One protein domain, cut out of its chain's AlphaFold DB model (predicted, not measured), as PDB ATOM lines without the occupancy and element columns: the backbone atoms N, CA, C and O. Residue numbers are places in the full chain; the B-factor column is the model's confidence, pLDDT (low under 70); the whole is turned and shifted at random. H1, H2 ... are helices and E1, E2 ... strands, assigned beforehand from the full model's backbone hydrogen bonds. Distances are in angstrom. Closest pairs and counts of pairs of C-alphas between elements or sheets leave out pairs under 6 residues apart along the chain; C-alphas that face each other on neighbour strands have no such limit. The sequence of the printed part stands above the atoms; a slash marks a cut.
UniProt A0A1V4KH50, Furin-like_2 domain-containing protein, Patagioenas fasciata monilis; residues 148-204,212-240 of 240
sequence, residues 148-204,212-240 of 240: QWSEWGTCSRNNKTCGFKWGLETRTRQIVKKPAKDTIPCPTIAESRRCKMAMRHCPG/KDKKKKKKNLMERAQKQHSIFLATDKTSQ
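This is residues 148 to 204 and 212 to 240 of the 240 residues of the protein "Furin-like_2 domain-containing protein" of Patagioenas fasciata monilis (UniProt A0A1V4KH50). A narrow two-stranded antiparallel ribbon, E1 with E3, has one long helix, H1, lying lengthwise over it, and the whole makes a rod. E1 runs on into the short strand E2, and past it the loop of residues 179 to 184 sticks out. The printed part has 86 residues, with three named strands and then one named helix, in the order E1, E2, E3, H1; the class is mixed, helices and strands. It is loose, with a radius of gyration of the C-alphas of 16.3 A, and spans 59 by 25 by 19 A.

Look first at E1, residues 166 to 172, and E3, residues 190 to 196, antiparallel neighbours at 152 degrees. You will find N 169 and O 193 at 2.9 A and N 193 and O 169 at 2.8 A, within hydrogen-bond range. Next find H1, residues 212 to 238; its closest C-alphas to E3 are those of Ser 192 and Ala 225, 5.5 A apart. To E1 they are those of Leu 168 and Ala 225, 7.2 A apart. In H1, 22 of 23 O i to N i+4 pairs are within hydrogen-bond range. E2, residues 175 to 177, pairs with no named strand and is apart from H1.

Find C-alpha 166 at (-23.046, -32.773, -27.284); from there E1 runs 20.2 A. E2 measures 5.8 A and E3 19.6 A. H1 runs 39.4 A from C-alpha 212 to C-alpha 238 at (-17.015, -51.610, -51.420).

The C-alphas farthest apart, of Ala 180 and Gly 204, are 59.2 A apart. Residues 205 to 211 are not printed; C-alphas 204 and 212 are 21.0 A apart across this cut. The link from E1 to E2 is tight and that from E2 to E3 long. Look for pLDDT under 70 at residues 177 to 186, 212 to 214 and 232 to 240.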
ATOM      1  N   GLN A 148      -5.224 -33.723 -47.635       86.44
ATOM      2  CA  GLN A 148      -5.638 -32.899 -46.508       86.44
ATOM      3  C   GLN A 148      -7.022 -33.316 -46.005       86.44
ATOM      4  O   GLN A 148      -7.867 -33.822 -46.748       86.44
ATOM      5  N   TRP A 149      -7.237 -33.110 -44.710       87.56
ATOM      6  CA  TRP A 149      -8.551 -33.272 -44.109       87.56
ATOM      7  C   TRP A 149      -9.516 -32.221 -44.642       87.56
ATOM      8  O   TRP A 149      -9.156 -31.052 -44.743       87.56
ATOM      9  N   SER A 150     -10.751 -32.633 -44.911       88.06
ATOM     10  CA  SER A 150     -11.859 -31.710 -45.106       88.06
ATOM     11  C   SER A 150     -12.089 -30.878 -43.845       88.06
ATOM     12  O   SER A 150     -11.729 -31.279 -42.729       88.06
ATOM     13  N   GLU A 151     -12.804 -29.771 -44.015       91.75
ATOM     14  CA  GLU A 151     -13.440 -29.091 -42.895       91.75
ATOM     15  C   GLU A 151     -14.356 -30.046 -42.118       91.75
ATOM     16  O   GLU A 151     -14.836 -31.068 -42.635       91.75
ATOM     17  N   TRP A 152     -14.572 -29.728 -40.841       89.88
ATOM     18  CA  TRP A 152     -15.484 -30.495 -40.001       89.88
ATOM     19  C   TRP A 152     -16.913 -30.354 -40.521       89.88
ATOM     20  O   TRP A 152     -17.412 -29.245 -40.710       89.88
ATOM     21  N   GLY A 153     -17.583 -31.489 -40.727       87.81
ATOM     22  CA  GLY A 153     -18.997 -31.507 -41.070       87.81
ATOM     23  C   GLY A 153     -19.867 -30.923 -39.955       87.81
ATOM     24  O   GLY A 153     -19.430 -30.715 -38.823       87.81
ATOM     25  N   THR A 154     -21.142 -30.690 -40.257       89.12
ATOM     26  CA  THR A 154     -22.078 -30.139 -39.274       89.12
ATOM     27  C   THR A 154     -22.249 -31.065 -38.065       89.12
ATOM     28  O   THR A 154     -22.271 -32.294 -38.168       89.12
ATOM     29  N   CYS A 155     -22.391 -30.461 -36.886       90.12
ATOM     30  CA  CYS A 155     -22.556 -31.200 -35.642       90.12
ATOM     31  C   CYS A 155     -23.892 -31.968 -35.626       90.12
ATOM     32  O   CYS A 155     -24.968 -31.381 -35.478       90.12
ATOM     33  N   SER A 156     -23.837 -33.297 -35.743       88.06
ATOM     34  CA  SER A 156     -25.020 -34.156 -35.776       88.06
ATOM     35  C   SER A 156     -25.573 -34.426 -34.376       88.06
ATOM     36  O   SER A 156     -24.875 -34.881 -33.463       88.06
ATOM     37  N   ARG A 157     -26.883 -34.202 -34.225       83.44
ATOM     38  CA  ARG A 157     -27.672 -34.466 -33.005       83.44
ATOM     39  C   ARG A 157     -28.275 -35.875 -32.941       83.44
ATOM     40  O   ARG A 157     -29.053 -36.162 -32.029       83.44
ATOM     41  N   ASN A 158     -27.929 -36.760 -33.883       75.50
ATOM     42  CA  ASN A 158     -28.364 -38.164 -33.923       75.50
ATOM     43  C   ASN A 158     -29.892 -38.328 -33.742       75.50
ATOM     44  O   ASN A 158     -30.337 -39.098 -32.886       75.50
ATOM     45  N   ASN A 159     -30.669 -37.536 -34.490       80.50
ATOM     46  CA  ASN A 159     -32.140 -37.485 -34.486       80.50
ATOM     47  C   ASN A 159     -32.802 -37.214 -33.123       80.50
ATOM     48  O   ASN A 159     -34.004 -37.403 -32.966       80.50
ATOM     49  N   LYS A 160     -32.054 -36.728 -32.125       79.94
ATOM     50  CA  LYS A 160     -32.641 -36.282 -30.857       79.94
ATOM     51  C   LYS A 160     -33.218 -34.879 -31.005       79.94
ATOM     52  O   LYS A 160     -32.530 -33.957 -31.442       79.94
ATOM     53  N   THR A 161     -34.464 -34.705 -30.584       82.00
ATOM     54  CA  THR A 161     -35.167 -33.411 -30.589       82.00
ATOM     55  C   THR A 161     -34.920 -32.603 -29.312       82.00
ATOM     56  O   THR A 161     -34.925 -31.373 -29.357       82.00
ATOM     57  N   CYS A 162     -34.596 -33.269 -28.199       83.12
ATOM     58  CA  CYS A 162     -34.293 -32.653 -26.906       83.12
ATOM     59  C   CYS A 162     -33.273 -33.480 -26.089       83.12
ATOM     60  O   CYS A 162     -32.886 -34.591 -26.458       83.12
ATOM     61  N   GLY A 163     -32.795 -32.934 -24.970       79.69
ATOM     62  CA  GLY A 163     -31.938 -33.617 -23.995       79.69
ATOM     63  C   GLY A 163     -30.473 -33.795 -24.413       79.69
ATOM     64  O   GLY A 163     -29.762 -34.623 -23.826       79.69
ATOM     65  N   PHE A 164     -30.007 -33.045 -25.416       80.25
ATOM     66  CA  PHE A 164     -28.641 -33.100 -25.942       80.25
ATOM     67  C   PHE A 164     -27.860 -31.816 -25.619       80.25
ATOM     68  O   PHE A 164     -28.401 -30.719 -25.644       80.25
ATOM     69  N   LYS A 165     -26.572 -31.974 -25.296       83.12
ATOM     70  CA  LYS A 165     -25.580 -30.888 -25.118       83.12
ATOM     71  C   LYS A 165     -24.336 -31.103 -25.995       83.12
ATOM     72  O   LYS A 165     -23.534 -30.196 -26.189       83.12
ATOM     73  N   TRP A 166     -24.184 -32.321 -26.503       84.75
ATOM     74  CA  TRP A 166     -23.046 -32.773 -27.284       84.75
ATOM     75  C   TRP A 166     -23.570 -33.539 -28.491       84.75
ATOM     76  O   TRP A 166     -24.453 -34.388 -28.326       84.75
ATOM     77  N   GLY A 167     -23.020 -33.230 -29.656       87.69
ATOM     78  CA  GLY A 167     -23.208 -33.975 -30.891       87.69
ATOM     79  C   GLY A 167     -21.898 -34.610 -31.342       87.69
ATOM     80  O   GLY A 167     -20.909 -34.646 -30.597       87.69
ATOM     81  N   LEU A 168     -21.911 -35.110 -32.570       89.75
ATOM     82  CA  LEU A 168     -20.741 -35.665 -33.233       89.75
ATOM     83  C   LEU A 168     -20.562 -34.970 -34.582       89.75
ATOM     84  O   LEU A 168     -21.528 -34.828 -35.328       89.75
ATOM     85  N   GLU A 169     -19.347 -34.536 -34.870       90.31
ATOM     86  CA  GLU A 169     -18.956 -34.006 -36.174       90.31
ATOM     87  C   GLU A 169     -17.877 -34.904 -36.767       90.31
ATOM     88  O   GLU A 169     -17.037 -35.445 -36.039       90.31
ATOM     89  N   THR A 170     -17.921 -35.071 -38.084       89.00
ATOM     90  CA  THR A 170     -17.045 -35.979 -38.822       89.00
ATOM     91  C   THR A 170     -16.370 -35.202 -39.939       89.00
ATOM     92  O   THR A 170     -17.009 -34.381 -40.594       89.00
ATOM     93  N   ARG A 171     -15.080 -35.456 -40.147       89.56
ATOM     94  CA  ARG A 171     -14.309 -34.976 -41.294       89.56
ATOM     95  C   ARG A 171     -13.719 -36.157 -42.045       89.56
ATOM     96  O   ARG A 171     -13.515 -37.224 -41.462       89.56
ATOM     97  N   THR A 172     -13.435 -35.960 -43.323       86.25
ATOM     98  CA  THR A 172     -12.918 -37.017 -44.199       86.25
ATOM     99  C   THR A 172     -11.721 -36.515 -44.994       86.25
ATOM    100  O   THR A 172     -11.534 -35.311 -45.139       86.25
ATOM    101  N   ARG A 173     -10.874 -37.419 -45.474       84.31
ATOM    102  CA  ARG A 173      -9.780 -37.119 -46.407       84.31
ATOM    103  C   ARG A 173      -9.718 -38.204 -47.466       84.31
ATOM    104  O   ARG A 173     -10.080 -39.338 -47.186       84.31
ATOM    105  N   GLN A 174      -9.243 -37.867 -48.656       79.38
ATOM    106  CA  GLN A 174      -9.114 -38.826 -49.754       79.38
ATOM    107  C   GLN A 174      -7.727 -39.477 -49.760       79.38
ATOM    108  O   GLN A 174      -6.758 -38.890 -49.271       79.38
ATOM    109  N   ILE A 175      -7.621 -40.681 -50.319       75.69
ATOM    110  CA  ILE A 175      -6.327 -41.317 -50.602       75.69
ATOM    111  C   ILE A 175      -5.835 -40.769 -51.943       75.69
ATOM    112  O   ILE A 175      -6.515 -40.914 -52.952       75.69
ATOM    113  N   VAL A 176      -4.672 -40.121 -51.942       73.56
ATOM    114  CA  VAL A 176      -4.059 -39.506 -53.132       73.56
ATOM    115  C   VAL A 176      -3.242 -40.534 -53.904       73.56
ATOM    116  O   VAL A 176      -3.321 -40.592 -55.128       73.56
ATOM    117  N   LYS A 177      -2.485 -41.381 -53.198       68.19
ATOM    118  CA  LYS A 177      -1.664 -42.429 -53.810       68.19
ATOM    119  C   LYS A 177      -1.800 -43.721 -53.024       68.19
ATOM    120  O   LYS A 177      -1.512 -43.754 -51.826       68.19
ATOM    121  N   LYS A 178      -2.235 -44.781 -53.703       62.22
ATOM    122  CA  LYS A 178      -2.263 -46.140 -53.157       62.22
ATOM    123  C   LYS A 178      -0.988 -46.894 -53.539       62.22
ATOM    124  O   LYS A 178      -0.470 -46.678 -54.637       62.22
ATOM    125  N   PRO A 179      -0.472 -47.766 -52.662       64.56
ATOM    126  CA  PRO A 179       0.557 -48.716 -53.053       64.56
ATOM    127  C   PRO A 179      -0.004 -49.703 -54.087       64.56
ATOM    128  O   PRO A 179      -1.180 -50.045 -54.046       64.56
ATOM    129  N   ALA A 180       0.854 -50.191 -54.985       58.91
ATOM    130  CA  ALA A 180       0.481 -51.094 -56.081       58.91
ATOM    131  C   ALA A 180      -0.039 -52.476 -55.630       58.91
ATOM    132  O   ALA A 180      -0.514 -53.251 -56.451       58.91
ATOM    133  N   LYS A 181       0.076 -52.808 -54.339       57.53
ATOM    134  CA  LYS A 181      -0.492 -54.027 -53.760       57.53
ATOM    135  C   LYS A 181      -1.661 -53.656 -52.853       57.53
ATOM    136  O   LYS A 181      -1.452 -53.029 -51.813       57.53
ATOM    137  N   ASP A 182      -2.849 -54.149 -53.192       58.91
ATOM    138  CA  ASP A 182      -4.108 -53.984 -52.438       58.91
ATOM    139  C   ASP A 182      -4.112 -54.666 -51.054       58.91
ATOM    140  O   ASP A 182      -5.106 -54.667 -50.331       58.91
ATOM    141  N   THR A 183      -2.990 -55.256 -50.640       55.47
ATOM    142  CA  THR A 183      -2.882 -56.042 -49.408       55.47
ATOM    143  C   THR A 183      -2.739 -55.205 -48.135       55.47
ATOM    144  O   THR A 183      -2.741 -55.781 -47.049       55.47
ATOM    145  N   ILE A 184      -2.594 -53.873 -48.218       56.72
ATOM    146  CA  ILE A 184      -2.368 -53.029 -47.031       56.72
ATOM    147  C   ILE A 184      -3.469 -51.976 -46.875       56.72
ATOM    148  O   ILE A 184      -3.627 -51.122 -47.747       56.72
ATOM    149  N   PRO A 185      -4.199 -51.974 -45.742       61.75
ATOM    150  CA  PRO A 185      -5.178 -50.937 -45.471       61.75
ATOM    151  C   PRO A 185      -4.472 -49.594 -45.260       61.75
ATOM    152  O   PRO A 185      -3.594 -49.454 -44.405       61.75
ATOM    153  N   CYS A 186      -4.885 -48.596 -46.036       64.31
ATOM    154  CA  CYS A 186      -4.454 -47.219 -45.865       64.31
ATOM    155  C   CYS A 186      -4.834 -46.675 -44.473       64.31
ATOM    156  O   CYS A 186      -5.781 -47.166 -43.844       64.31
ATOM    157  N   PRO A 187      -4.115 -45.657 -43.961       71.06
ATOM    158  CA  PRO A 187      -4.468 -45.030 -42.696       71.06
ATOM    159  C   PRO A 187      -5.884 -44.453 -42.763       71.06
ATOM    160  O   PRO A 187      -6.361 -44.065 -43.826       71.06
ATOM    161  N   THR A 188      -6.534 -44.343 -41.603       71.38
ATOM    162  CA  THR A 188      -7.908 -43.847 -41.477       71.38
ATOM    163  C   THR A 188      -8.166 -42.577 -42.292       71.38
ATOM    164  O   THR A 188      -7.459 -41.570 -42.154       71.38
ATOM    165  N   ILE A 189      -9.233 -42.625 -43.085       80.88
ATOM    166  CA  ILE A 189      -9.714 -41.539 -43.948       80.88
ATOM    167  C   ILE A 189     -10.937 -40.797 -43.393       80.88
ATOM    168  O   ILE A 189     -11.361 -39.807 -43.975       80.88
ATOM    169  N   ALA A 190     -11.478 -41.230 -42.251       83.38
ATOM    170  CA  ALA A 190     -12.570 -40.554 -41.554       83.38
ATOM    171  C   ALA A 190     -12.279 -40.394 -40.066       83.38
ATOM    172  O   ALA A 190     -11.968 -41.357 -39.369       83.38
ATOM    173  N   GLU A 191     -12.446 -39.180 -39.559       88.44
ATOM    174  CA  GLU A 191     -12.272 -38.868 -38.148       88.44
ATOM    175  C   GLU A 191     -13.544 -38.233 -37.602       88.44
ATOM    176  O   GLU A 191     -14.115 -37.331 -38.213       88.44
ATOM    177  N   SER A 192     -13.980 -38.685 -36.429       87.19
ATOM    178  CA  SER A 192     -15.163 -38.159 -35.755       87.19
ATOM    179  C   SER A 192     -14.807 -37.629 -34.373       87.19
ATOM    180  O   SER A 192     -14.198 -38.346 -33.572       87.19
ATOM    181  N   ARG A 193     -15.241 -36.406 -34.055       88.56
ATOM    182  CA  ARG A 193     -15.032 -35.781 -32.743       88.56
ATOM    183  C   ARG A 193     -16.323 -35.219 -32.167       88.56
ATOM    184  O   ARG A 193     -17.359 -35.132 -32.819       88.56
ATOM    185  N   ARG A 194     -16.263 -34.846 -30.891       88.81
ATOM    186  CA  ARG A 194     -17.410 -34.263 -30.194       88.81
ATOM    187  C   ARG A 194     -17.476 -32.770 -30.405       88.81
ATOM    188  O   ARG A 194     -16.507 -32.070 -30.138       88.81
ATOM    189  N   CYS A 195     -18.676 -32.314 -30.700       89.75
ATOM    190  CA  CYS A 195     -19.010 -30.908 -30.837       89.75
ATOM    191  C   CYS A 195     -20.026 -30.505 -29.766       89.75
ATOM    192  O   CYS A 195     -20.892 -31.288 -29.355       89.75
ATOM    193  N   LYS A 196     -19.889 -29.279 -29.263       89.12
ATOM    194  CA  LYS A 196     -20.804 -28.700 -28.275       89.12
ATOM    195  C   LYS A 196     -22.008 -28.116 -29.009       89.12
ATOM    196  O   LYS A 196     -21.840 -27.423 -30.002       89.12
ATOM    197  N   MET A 197     -23.210 -28.376 -28.507       86.88
ATOM    198  CA  MET A 197     -24.454 -27.882 -29.103       86.88
ATOM    199  C   MET A 197     -25.253 -27.048 -28.106       86.88
ATOM    200  O   MET A 197     -25.097 -27.197 -26.888       86.88
ATOM    201  N   ALA A 198     -26.152 -26.212 -28.630       84.62
ATOM    202  CA  ALA A 198     -27.155 -25.527 -27.828       84.62
ATOM    203  C   ALA A 198     -28.028 -26.558 -27.099       84.62
ATOM    204  O   ALA A 198     -28.602 -27.464 -27.710       84.62
ATOM    205  N   MET A 199     -28.095 -26.438 -25.774       81.50
ATOM    206  CA  MET A 199     -28.787 -27.410 -24.942       81.50
ATOM    207  C   MET A 199     -30.299 -27.228 -25.059       81.50
ATOM    208  O   MET A 199     -30.840 -26.229 -24.596       81.50
ATOM    209  N   ARG A 200     -30.993 -28.224 -25.615       82.31
ATOM    210  CA  ARG A 200     -32.460 -28.283 -25.586       82.31
ATOM    211  C   ARG A 200     -32.915 -29.157 -24.429       82.31
ATOM    212  O   ARG A 200     -32.516 -30.316 -24.346       82.31
ATOM    213  N   HIS A 201     -33.729 -28.617 -23.532       80.75
ATOM    214  CA  HIS A 201     -34.327 -29.390 -22.444       80.75
ATOM    215  C   HIS A 201     -35.549 -30.148 -22.973       80.75
ATOM    216  O   HIS A 201     -36.227 -29.667 -23.875       80.75
ATOM    217  N   CYS A 202     -35.790 -31.360 -22.471       82.69
ATOM    218  CA  CYS A 202     -37.009 -32.087 -22.813       82.69
ATOM    219  C   CYS A 202     -38.175 -31.564 -21.959       82.69
ATOM    220  O   CYS A 202     -37.963 -31.356 -20.758       82.69
ATOM    221  N   PRO A 203     -39.378 -31.389 -22.534       81.75
ATOM    222  CA  PRO A 203     -40.570 -31.076 -21.752       81.75
ATOM    223  C   PRO A 203     -40.794 -32.176 -20.699       81.75
ATOM    224  O   PRO A 203     -40.723 -33.358 -21.027       81.75
ATOM    225  N   GLY A 204     -40.977 -31.802 -19.429       76.81
ATOM    226  CA  GLY A 204     -41.202 -32.748 -18.321       76.81
ATOM    227  C   GLY A 204     -39.954 -33.442 -17.744       76.81
ATOM    228  O   GLY A 204     -40.071 -34.323 -16.893       76.81
ATOM    229  N   LYS A 212     -22.809 -40.688 -12.936       58.72
ATOM    230  CA  LYS A 212     -22.920 -41.970 -13.665       58.72
ATOM    231  C   LYS A 212     -23.618 -41.820 -15.028       58.72
ATOM    232  O   LYS A 212     -23.103 -42.340 -16.020       58.72
ATOM    233  N   ASP A 213     -24.687 -41.026 -15.125       68.94
ATOM    234  CA  ASP A 213     -25.405 -40.805 -16.394       68.94
ATOM    235  C   ASP A 213     -24.589 -39.999 -17.406       68.94
ATOM    236  O   ASP A 213     -24.623 -40.264 -18.613       68.94
ATOM    237  N   LYS A 214     -23.787 -39.042 -16.924       67.50
ATOM    238  CA  LYS A 214     -22.843 -38.298 -17.770       67.50
ATOM    239  C   LYS A 214     -21.768 -39.229 -18.338       67.50
ATOM    240  O   LYS A 214     -21.471 -39.137 -19.529       67.50
ATOM    241  N   LYS A 215     -21.221 -40.151 -17.530       72.44
ATOM    242  CA  LYS A 215     -20.219 -41.139 -17.977       72.44
ATOM    243  C   LYS A 215     -20.809 -42.124 -18.995       72.44
ATOM    244  O   LYS A 215     -20.171 -42.381 -20.012       72.44
ATOM    245  N   LYS A 216     -22.048 -42.589 -18.792       77.00
ATOM    246  CA  LYS A 216     -22.763 -43.458 -19.747       77.00
ATOM    247  C   LYS A 216     -23.038 -42.746 -21.076       77.00
ATOM    248  O   LYS A 216     -22.670 -43.255 -22.128       77.00
ATOM    249  N   LYS A 217     -23.571 -41.515 -21.049       74.50
ATOM    250  CA  LYS A 217     -23.759 -40.693 -22.266       74.50
ATOM    251  C   LYS A 217     -22.437 -40.430 -22.998       74.50
ATOM    252  O   LYS A 217     -22.407 -40.462 -24.224       74.50
ATOM    253  N   LYS A 218     -21.347 -40.205 -22.250       77.81
ATOM    254  CA  LYS A 218     -19.984 -40.053 -22.781       77.81
ATOM    255  C   LYS A 218     -19.553 -41.312 -23.549       77.81
ATOM    256  O   LYS A 218     -19.145 -41.197 -24.704       77.81
ATOM    257  N   LYS A 219     -19.663 -42.487 -22.925       81.06
ATOM    258  CA  LYS A 219     -19.275 -43.774 -23.520       81.06
ATOM    259  C   LYS A 219     -20.059 -44.056 -24.804       81.06
ATOM    260  O   LYS A 219     -19.449 -44.243 -25.848       81.06
ATOM    261  N   ASN A 220     -21.384 -43.906 -24.762       82.81
ATOM    262  CA  ASN A 220     -22.248 -44.138 -25.923       82.81
ATOM    263  C   ASN A 220     -21.907 -43.223 -27.113       82.81
ATOM    264  O   ASN A 220     -22.044 -43.629 -28.260       82.81
ATOM    265  N   LEU A 221     -21.481 -41.977 -26.866       80.12
ATOM    266  CA  LEU A 221     -21.076 -41.064 -27.939       80.12
ATOM    267  C   LEU A 221     -19.728 -41.469 -28.566       80.12
ATOM    268  O   LEU A 221     -19.549 -41.302 -29.764       80.12
ATOM    269  N   MET A 222     -18.801 -42.020 -27.773       79.12
ATOM    270  CA  MET A 222     -17.524 -42.562 -28.267       79.12
ATOM    271  C   MET A 222     -17.707 -43.874 -29.041       79.12
ATOM    272  O   MET A 222     -17.124 -44.029 -30.103       79.12
ATOM    273  N   GLU A 223     -18.558 -44.783 -28.564       84.31
ATOM    274  CA  GLU A 223     -18.886 -46.018 -29.298       84.31
ATOM    275  C   GLU A 223     -19.539 -45.706 -30.655       84.31
ATOM    276  O   GLU A 223     -19.292 -46.383 -31.648       84.31
ATOM    277  N   ARG A 224     -20.336 -44.633 -30.735       79.25
ATOM    278  CA  ARG A 224     -20.926 -44.163 -32.000       79.25
ATOM    279  C   ARG A 224     -19.901 -43.568 -32.952       79.25
ATOM    280  O   ARG A 224     -19.968 -43.860 -34.138       79.25
ATOM    281  N   ALA A 225     -18.971 -42.771 -32.432       77.81
ATOM    282  CA  ALA A 225     -17.826 -42.276 -33.191       77.81
ATOM    283  C   ALA A 225     -17.053 -43.445 -33.826       77.81
ATOM    284  O   ALA A 225     -16.814 -43.460 -35.030       77.81
ATOM    285  N   GLN A 226     -16.784 -44.491 -33.039       78.25
ATOM    286  CA  GLN A 226     -16.135 -45.709 -33.529       78.25
ATOM    287  C   GLN A 226     -16.975 -46.453 -34.577       78.25
ATOM    288  O   GLN A 226     -16.425 -46.863 -35.594       78.25
ATOM    289  N   LYS A 227     -18.296 -46.579 -34.386       81.19
ATOM    290  CA  LYS A 227     -19.191 -47.205 -35.377       81.19
ATOM    291  C   LYS A 227     -19.261 -46.435 -36.698       81.19
ATOM    292  O   LYS A 227     -19.273 -47.046 -37.760       81.19
ATOM    293  N   GLN A 228     -19.320 -45.105 -36.654       72.88
ATOM    294  CA  GLN A 228     -19.316 -44.291 -37.874       72.88
ATOM    295  C   GLN A 228     -17.982 -44.404 -38.611       72.88
ATOM    296  O   GLN A 228     -17.971 -44.548 -39.829       72.88
ATOM    297  N   HIS A 229     -16.877 -44.425 -37.865       71.12
ATOM    298  CA  HIS A 229     -15.558 -44.685 -38.422       71.12
ATOM    299  C   HIS A 229     -15.479 -46.072 -39.086       71.12
ATOM    300  O   HIS A 229     -15.018 -46.167 -40.219       71.12
ATOM    301  N   SER A 230     -15.998 -47.134 -38.454       71.06
ATOM    302  CA  SER A 230     -15.998 -48.476 -39.055       71.06
ATOM    303  C   SER A 230     -16.875 -48.580 -40.303       71.06
ATOM    304  O   SER A 230     -16.507 -49.285 -41.234       71.06
ATOM    305  N   ILE A 231     -18.013 -47.876 -40.345       76.00
ATOM    306  CA  ILE A 231     -18.885 -47.845 -41.531       76.00
ATOM    307  C   ILE A 231     -18.172 -47.150 -42.690       76.00
ATOM    308  O   ILE A 231     -18.169 -47.686 -43.789       76.00
ATOM    309  N   PHE A 232     -17.514 -46.014 -42.442       68.44
ATOM    310  CA  PHE A 232     -16.798 -45.287 -43.494       68.44
ATOM    311  C   PHE A 232     -15.625 -46.098 -44.067       68.44
ATOM    312  O   PHE A 232     -15.420 -46.138 -45.277       68.44
ATOM    313  N   LEU A 233     -14.892 -46.808 -43.202       65.19
ATOM    314  CA  LEU A 233     -13.849 -47.748 -43.626       65.19
ATOM    315  C   LEU A 233     -14.405 -48.939 -44.424       65.19
ATOM    316  O   LEU A 233     -13.688 -49.499 -45.247       65.19
ATOM    317  N   ALA A 234     -15.647 -49.358 -44.169       64.75
ATOM    318  CA  ALA A 234     -16.291 -50.450 -44.897       64.75
ATOM    319  C   ALA A 234     -16.829 -49.994 -46.262       64.75
ATOM    320  O   ALA A 234     -16.665 -50.714 -47.239       64.75
ATOM    321  N   THR A 235     -17.407 -48.792 -46.350       62.38
ATOM    322  CA  THR A 235     -17.918 -48.235 -47.614       62.38
ATOM    323  C   THR A 235     -16.810 -47.950 -48.623       62.38
ATOM    324  O   THR A 235     -17.016 -48.119 -49.817       62.38
ATOM    325  N   ASP A 236     -15.617 -47.567 -48.162       56.16
ATOM    326  CA  ASP A 236     -14.479 -47.337 -49.059       56.16
ATOM    327  C   ASP A 236     -13.886 -48.644 -49.616       56.16
ATOM    328  O   ASP A 236     -13.302 -48.652 -50.693       56.16
ATOM    329  N   LYS A 237     -14.090 -49.773 -48.918       53.97
ATOM    330  CA  LYS A 237     -13.744 -51.110 -49.426       53.97
ATOM    331  C   LYS A 237     -14.723 -51.630 -50.479       53.97
ATOM    332  O   LYS A 237     -14.340 -52.493 -51.251       53.97
ATOM    333  N   THR A 238     -15.975 -51.168 -50.471       49.66
ATOM    334  CA  THR A 238     -17.015 -51.610 -51.420       49.66
ATOM    335  C   THR A 238     -17.107 -50.743 -52.673       49.66
ATOM    336  O   THR A 238     -17.715 -51.162 -53.648       49.66
ATOM    337  N   SER A 239     -16.530 -49.541 -52.644       46.31
ATOM    338  CA  SER A 239     -16.469 -48.623 -53.792       46.31
ATOM    339  C   SER A 239     -15.194 -48.803 -54.633       46.31
ATOM    340  O   SER A 239     -14.847 -47.908 -55.402       46.31
ATOM    341  N   GLN A 240     -14.476 -49.916 -54.441       39.78
ATOM    342  CA  GLN A 240     -13.237 -50.286 -55.134       39.78
ATOM    343  C   GLN A 240     -13.416 -51.626 -55.828       39.78
ATOM    344  O   GLN A 240     -13.931 -52.550 -55.159       39.78
TER     345      GLN A 240